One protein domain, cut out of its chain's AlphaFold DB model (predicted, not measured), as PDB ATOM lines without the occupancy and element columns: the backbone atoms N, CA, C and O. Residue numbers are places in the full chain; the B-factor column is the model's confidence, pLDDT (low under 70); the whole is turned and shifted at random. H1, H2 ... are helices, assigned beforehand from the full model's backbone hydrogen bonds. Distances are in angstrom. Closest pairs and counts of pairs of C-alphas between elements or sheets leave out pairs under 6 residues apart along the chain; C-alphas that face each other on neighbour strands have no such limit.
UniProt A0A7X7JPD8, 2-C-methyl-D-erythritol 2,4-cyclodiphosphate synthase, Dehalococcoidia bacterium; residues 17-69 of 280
ATOM      1  N   LEU A  17     107.723 188.386 270.464       88.38
ATOM      2  CA  LEU A  17     107.713 187.348 271.493       88.38
ATOM      3  C   LEU A  17     108.316 187.926 272.769       88.38
ATOM      4  O   LEU A  17     109.485 188.311 272.787       88.38
ATOM      5  N   VAL A  18     107.513 187.992 273.824       89.69
ATOM      6  CA  VAL A  18     107.947 188.517 275.119       89.69
ATOM      7  C   VAL A  18     108.729 187.445 275.881       89.69
ATOM      8  O   VAL A  18     108.333 186.279 275.915       89.69
ATOM      9  N   GLN A  19     109.851 187.842 276.486       92.00
ATOM     10  CA  GLN A  19     110.753 186.975 277.248       92.00
ATOM     11  C   GLN A  19     110.960 187.518 278.671       92.00
ATOM     12  O   GLN A  19     110.659 188.677 278.956       92.00
ATOM     13  N   THR A  20     111.504 186.683 279.559       90.62
ATOM     14  CA  THR A  20     111.997 187.066 280.893       90.62
ATOM     15  C   THR A  20     113.530 187.084 280.902       90.62
ATOM     16  O   THR A  20     114.122 186.359 280.115       90.62
ATOM     17  N   PRO A  21     114.222 187.857 281.758       93.31
ATOM     18  CA  PRO A  21     113.696 188.695 282.831       93.31
ATOM     19  C   PRO A  21     113.024 189.969 282.311       93.31
ATOM     20  O   PRO A  21     113.415 190.527 281.290       93.31
ATOM     21  N   GLN A  22     112.025 190.436 283.054       94.31
ATOM     22  CA  GLN A  22     111.391 191.736 282.858       94.31
ATOM     23  C   GLN A  22     111.721 192.620 284.062       94.31
ATOM     24  O   GLN A  22     111.824 192.128 285.187       94.31
ATOM     25  N   ALA A  23     111.918 193.917 283.834       95.62
ATOM     26  CA  ALA A  23     112.294 194.858 284.880       95.62
ATOM     27  C   ALA A  23     111.316 196.031 284.917       95.62
ATOM     28  O   ALA A  23     111.100 196.711 283.917       95.62
ATOM     29  N   PHE A  24     110.764 196.293 286.100       96.25
ATOM     30  CA  PHE A  24     109.833 197.388 286.342       96.25
ATOM     31  C   PHE A  24     110.187 198.101 287.638       96.25
ATOM     32  O   PHE A  24     110.750 197.515 288.565       96.25
ATOM     33  N   ARG A  25     109.800 199.375 287.740       96.56
ATOM     34  CA  ARG A  25     109.840 200.056 289.031       96.56
ATOM     35  C   ARG A  25     108.868 199.386 290.001       96.56
ATOM     36  O   ARG A  25     107.720 199.113 289.650       96.56
ATOM     37  N   LEU A  26     109.324 199.184 291.235       97.38
ATOM     38  CA  LEU A  26     108.575 198.467 292.265       97.38
ATOM     39  C   LEU A  26     107.184 199.072 292.526       97.38
ATOM     40  O   LEU A  26     106.202 198.346 292.650       97.38
ATOM     41  N   ASP A  27     107.085 200.400 292.583       97.38
ATOM     42  CA  ASP A  27     105.823 201.110 292.807       97.38
ATOM     43  C   ASP A  27     104.812 200.882 291.674       97.38
ATOM     44  O   ASP A  27     103.616 200.713 291.927       97.38
ATOM     45  N   VAL A  28     105.293 200.825 290.432       96.62
ATOM     46  CA  VAL A  28     104.469 200.595 289.241       96.62
ATOM     47  C   VAL A  28     103.941 199.165 289.202       96.62
ATOM     48  O   VAL A  28     102.731 198.976 289.067       96.62
ATOM     49  N   ILE A  29     104.814 198.168 289.363       97.38
ATOM     50  CA  ILE A  29     104.411 196.759 289.257       97.38
ATOM     51  C   ILE A  29     103.486 196.346 290.412       97.38
ATOM     52  O   ILE A  29     102.470 195.690 290.190       97.38
ATOM     53  N   LEU A  30     103.734 196.834 291.635       97.56
ATOM     54  CA  LEU A  30     102.834 196.601 292.772       97.56
ATOM     55  C   LEU A  30     101.442 197.194 292.541       97.56
ATOM     56  O   LEU A  30     100.436 196.566 292.878       97.56
ATOM     57  N   ARG A  31     101.367 198.402 291.969       97.62
ATOM     58  CA  ARG A  31     100.085 199.014 291.600       97.62
ATOM     59  C   ARG A  31      99.366 198.184 290.536       97.62
ATOM     60  O   ARG A  31      98.166 197.968 290.672       97.62
ATOM     61  N   ALA A  32     100.090 197.692 289.532       96.81
ATOM     62  CA  ALA A  32      99.531 196.887 288.448       96.81
ATOM     63  C   ALA A  32      98.890 195.593 288.968       96.81
ATOM     64  O   ALA A  32      97.732 195.314 288.661       96.81
ATOM     65  N   HIS A  33      99.577 194.863 289.853       97.12
ATOM     66  CA  HIS A  33      99.018 193.666 290.487       97.12
ATOM     67  C   HIS A  33      97.763 193.952 291.327       97.12
ATOM     68  O   HIS A  33      96.801 193.185 291.276       97.12
ATOM     69  N   ARG A  34      97.744 195.048 292.100       96.94
ATOM     70  CA  ARG A  34      96.581 195.421 292.933       96.94
ATOM     71  C   ARG A  34      95.355 195.768 292.091       96.94
ATOM     72  O   ARG A  34      94.244 195.345 292.419       96.94
ATOM     73  N   GLU A  35      95.557 196.506 291.005       96.06
ATOM     74  CA  GLU A  35      94.482 196.874 290.084       96.06
ATOM     75  C   GLU A  35      93.948 195.639 289.348       96.06
ATOM     76  O   GLU A  35      92.737 195.425 289.293       96.06
ATOM     77  N   ALA A  36      94.846 194.779 288.852       95.12
ATOM     78  CA  ALA A  36      94.476 193.535 288.188       95.12
ATOM     79  C   ALA A  36      93.641 192.629 289.106       95.12
ATOM     80  O   ALA A  36      92.608 192.113 288.678       95.12
ATOM     81  N   LEU A  37      94.022 192.509 290.385       94.44
ATOM     82  CA  LEU A  37      93.256 191.761 291.383       94.44
ATOM     83  C   LEU A  37      91.852 192.348 291.583       94.44
ATOM     84  O   LEU A  37      90.871 191.611 291.571       94.44
ATOM     85  N   THR A  38      91.755 193.673 291.718       94.94
ATOM     86  CA  THR A  38      90.476 194.382 291.901       94.94
ATOM     87  C   THR A  38      89.536 194.179 290.714       94.94
ATOM     88  O   THR A  38      88.332 194.006 290.888       94.94
ATOM     89  N   ARG A  39      90.086 194.167 289.496       93.56
ATOM     90  CA  ARG A  39      89.330 194.003 288.248       93.56
ATOM     91  C   ARG A  39      89.110 192.543 287.842       93.56
ATOM     92  O   ARG A  39      88.460 192.296 286.831       93.56
ATOM     93  N   GLY A  40      89.671 191.579 288.576       92.69
ATOM     94  CA  GLY A  40      89.659 190.165 288.188       92.69
ATOM     95  C   GLY A  40      90.413 189.871 286.881       92.69
ATOM     96  O   GLY A  40      90.126 188.876 286.217       92.69
ATOM     97  N   TYR A  41      91.357 190.730 286.490       92.25
ATOM     98  CA  TYR A  41      92.152 190.577 285.275       92.25
ATOM     99  C   TYR A  41      93.302 189.583 285.495       92.25
ATOM    100  O   TYR A  41      94.064 189.702 286.455       92.25
ATOM    101  N   ARG A  42      93.442 188.600 284.596       91.69
ATOM    102  CA  ARG A  42      94.544 187.624 284.603       91.69
ATOM    103  C   ARG A  42      95.497 187.903 283.445       91.69
ATOM    104  O   ARG A  42      95.192 187.566 282.306       91.69
ATOM    105  N   ALA A  43      96.644 188.487 283.765       90.38
ATOM    106  CA  ALA A  43      97.747 188.669 282.831       90.38
ATOM    107  C   ALA A  43      98.597 187.394 282.704       90.38
ATOM    108  O   ALA A  43      98.640 186.569 283.621       90.38
ATOM    109  N   THR A  44      99.275 187.242 281.567       87.31
ATOM    110  CA  THR A  44     100.191 186.122 281.286       87.31
ATOM    111  C   THR A  44     101.644 186.414 281.655       87.31
ATOM    112  O   THR A  44     102.433 185.478 281.767       87.31
ATOM    113  N   ASP A  45     101.988 187.688 281.822       91.19
ATOM    114  CA  ASP A  45     103.316 188.197 282.153       91.19
ATOM    115  C   ASP A  45     103.211 189.608 282.775       91.19
ATOM    116  O   ASP A  45     102.117 190.178 282.866       91.19
ATOM    117  N   ASP A  46     104.341 190.181 283.199       94.56
ATOM    118  CA  ASP A  46     104.353 191.469 283.899       94.56
ATOM    119  C   ASP A  46     104.191 192.666 282.942       94.56
ATOM    120  O   ASP A  46     103.677 193.709 283.357       94.56
ATOM    121  N   CYS A  47     104.537 192.525 281.653       93.44
ATOM    122  CA  CYS A  47     104.252 193.547 280.636       93.44
ATOM    123  C   CYS A  47     102.746 193.795 280.529       93.44
ATOM    124  O   CYS A  47     102.299 194.927 280.721       93.44
ATOM    125  N   ALA A  48     101.956 192.730 280.351       92.94
ATOM    126  CA  ALA A  48     100.503 192.833 280.241       92.94
ATOM    127  C   ALA A  48      99.855 193.458 281.492       92.94
ATOM    128  O   ALA A  48      98.850 194.171 281.394       92.94
ATOM    129  N   LEU A  49     100.432 193.246 282.683       95.19
ATOM    130  CA  LEU A  49      99.983 193.924 283.902       95.19
ATOM    131  C   LEU A  49     100.196 195.437 283.821       95.19
ATOM    132  O   LEU A  49      99.281 196.201 284.132       95.19
ATOM    133  N   VAL A  50     101.379 195.885 283.408       95.56
ATOM    134  CA  VAL A  50     101.709 197.314 283.341       95.56
ATOM    135  C   VAL A  50     100.955 198.015 282.209       95.56
ATOM    136  O   VAL A  50     100.430 199.111 282.417       95.56
ATOM    137  N   GLU A  51     100.793 197.357 281.062       93.56
ATOM    138  CA  GLU A  51      99.969 197.846 279.950       93.56
ATOM    139  C   GLU A  51      98.503 198.029 280.364       93.56
ATOM    140  O   GLU A  51      97.865 199.005 279.967       93.56
ATOM    141  N   SER A  52      97.969 197.161 281.235       92.94
ATOM    142  CA  SER A  52      96.591 197.288 281.743       92.94
ATOM    143  C   SER A  52      96.342 198.568 282.564       92.94
ATOM    144  O   SER A  52      95.193 198.991 282.730       92.94
ATOM    145  N   LEU A  53      97.411 199.215 283.049       93.94
ATOM    146  CA  LEU A  53      97.358 200.531 283.687       93.94
ATOM    147  C   LEU A  53      97.401 201.699 282.684       93.94
ATOM    148  O   LEU A  53      97.348 202.853 283.108       93.94
ATOM    149  N   GLY A  54      97.533 201.425 281.383       93.50
ATOM    150  CA  GLY A  54      97.751 202.429 280.337       93.50
ATOM    151  C   GLY A  54      99.148 203.053 280.370       93.50
ATOM    152  O   GLY A  54      99.344 204.147 279.843       93.50
ATOM    153  N   LEU A  55     100.107 202.398 281.031       93.75
ATOM    154  CA  LEU A  55     101.491 202.853 281.083       93.75
ATOM    155  C   LEU A  55     102.297 202.266 279.919       93.75
ATOM    156  O   LEU A  55     102.066 201.115 279.549       93.75
ATOM    157  N   PRO A  56     103.263 203.020 279.369       92.19
ATOM    158  CA  PRO A  56     104.136 202.501 278.328       92.19
ATOM    159  C   PRO A  56     105.074 201.425 278.888       92.19
ATOM    160  O   PRO A  56     105.588 201.556 280.002       92.19
ATOM    161  N   VAL A  57     105.339 200.401 278.075       93.38
ATOM    162  CA  VAL A  57     106.388 199.405 278.311       93.38
ATOM    163  C   VAL A  57     107.397 199.494 277.173       93.38
ATOM    164  O   VAL A  57     107.033 199.455 275.999       93.38
ATOM    165  N   GLU A  58     108.666 199.659 277.525       93.62
ATOM    166  CA  GLU A  58     109.762 199.699 276.560       93.62
ATOM    167  C   GLU A  58     110.279 198.280 276.305       93.62
ATOM    168  O   GLU A  58     110.486 197.505 277.239       93.62
ATOM    169  N   VAL A  59     110.484 197.938 275.031       91.25
ATOM    170  CA  VAL A  59     111.000 196.631 274.615       91.25
ATOM    171  C   VAL A  59     112.470 196.737 274.243       91.25
ATOM    172  O   VAL A  59     112.888 197.663 273.553       91.25
ATOM    173  N   VAL A  60     113.254 195.750 274.666       91.50
ATOM    174  CA  VAL A  60     114.661 195.602 274.282       91.50
ATOM    175  C   VAL A  60     114.830 194.376 273.385       91.50
ATOM    176  O   VAL A  60     114.024 193.445 273.480       91.50
ATOM    177  N   PRO A  61     115.852 194.335 272.510       92.19
ATOM    178  CA  PRO A  61     116.143 193.141 271.727       92.19
ATOM    179  C   PRO A  61     116.343 191.919 272.632       92.19
ATOM    180  O   PRO A  61     117.191 191.929 273.524       92.19
ATOM    181  N   GLY A  62     115.547 190.878 272.396       89.50
ATOM    182  CA  GLY A  62     115.673 189.592 273.076       89.50
ATOM    183  C   GLY A  62     116.739 188.691 272.450       89.50
ATOM    184  O   GLY A  62     117.330 189.007 271.415       89.50
ATOM    185  N   ASP A  63     116.940 187.522 273.052       89.94
ATOM    186  CA  ASP A  63     117.838 186.487 272.539       89.94
ATOM    187  C   ASP A  63     117.043 185.211 272.271       89.94
ATOM    188  O   ASP A  63     116.347 184.707 273.150       89.94
ATOM    189  N   ARG A  64     117.162 184.640 271.069       86.62
ATOM    190  CA  ARG A  64     116.476 183.382 270.723       86.62
ATOM    191  C   ARG A  64     116.897 182.205 271.602       86.62
ATOM    192  O   ARG A  64     116.163 181.230 271.675       86.62
ATOM    193  N   ARG A  65     118.053 182.294 272.262       89.06
ATOM    194  CA  ARG A  65     118.549 181.315 273.237       89.06
ATOM    195  C   ARG A  65     117.804 181.376 274.569       89.06
ATOM    196  O   ARG A  65     117.834 180.414 275.326       89.06
ATOM    197  N   ASN A  66     117.136 182.490 274.856       90.56
ATOM    198  CA  ASN A  66     116.376 182.709 276.079       90.56
ATOM    199  C   ASN A  66     114.974 182.088 275.970       90.56
ATOM    200  O   ASN A  66     113.949 182.772 275.890       90.56
ATOM    201  N   ILE A  67     114.951 180.764 275.847       90.44
ATOM    202  CA  ILE A  67     113.729 179.993 275.645       90.44
ATOM    203  C   ILE A  67     113.039 179.704 276.979       90.44
ATOM    204  O   ILE A  67     113.684 179.422 277.990       90.44
ATOM    205  N   LYS A  68     111.704 179.727 276.976       91.19
ATOM    206  CA  LYS A  68     110.907 179.241 278.105       91.19
ATOM    207  C   LYS A  68     110.633 177.754 277.912       91.19
ATOM    208  O   LYS A  68     109.773 177.404 277.111       91.19
ATOM    209  N   ILE A  69     111.315 176.907 278.676       92.56
ATOM    210  CA  ILE A  69     111.056 175.462 278.680       92.56
ATOM    211  C   ILE A  69     109.653 175.226 279.256       92.56
ATOM    212  O   ILE A  69     109.413 175.456 280.442       92.56
TER     213      ILE A  69
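What this domain is: This is residues 17 to 69 of the 280 residues of the protein "2-C-methyl-D-erythritol 2,4-cyclodiphosphate synthase" of Dehalococcoidia bacterium (UniProt A0A7X7JPD8). This domain has little regular structure: the longest helix, H1, with the short helix H2 packed crosswise on it, makes one end of an elongated shape, and the unnamed tail, residues 52 to 69, runs away toward the other end. The printed part has 53 residues with two named helices, H1 then H2, and no named strand; the class is all helix, though the named elements hold only 20 residues. It is only just loose, close to compact, with a radius of gyration of the C-alphas of 12.0 A, and spans 36 by 21 by 16 A.

Where its parts are: H1, residues 26 to 39, runs 20.2 A from C-alpha 26 at (108.575, 198.467, 292.265) to C-alpha 39 at (89.330, 194.003, 288.248). H2 is residues 46 to 51, ending with C-alpha 51 at (99.969, 197.846, 279.950).

How they stand to each other: H1 and H2 touch, with the C-alphas of Ala 32 and Leu 49 closest at 5.4 A. Their lines are about perpendicular, at 77 degrees. In H1 and H2 every O i to N i+4 pair is within hydrogen-bond range.

The domain as a whole: The C-alphas farthest apart, of Thr 38 and Arg 65, are separated by 36.2 A. The printed part has no cut. The link from H1 to H2 is short. No printed residue is under 70 in pLDDT.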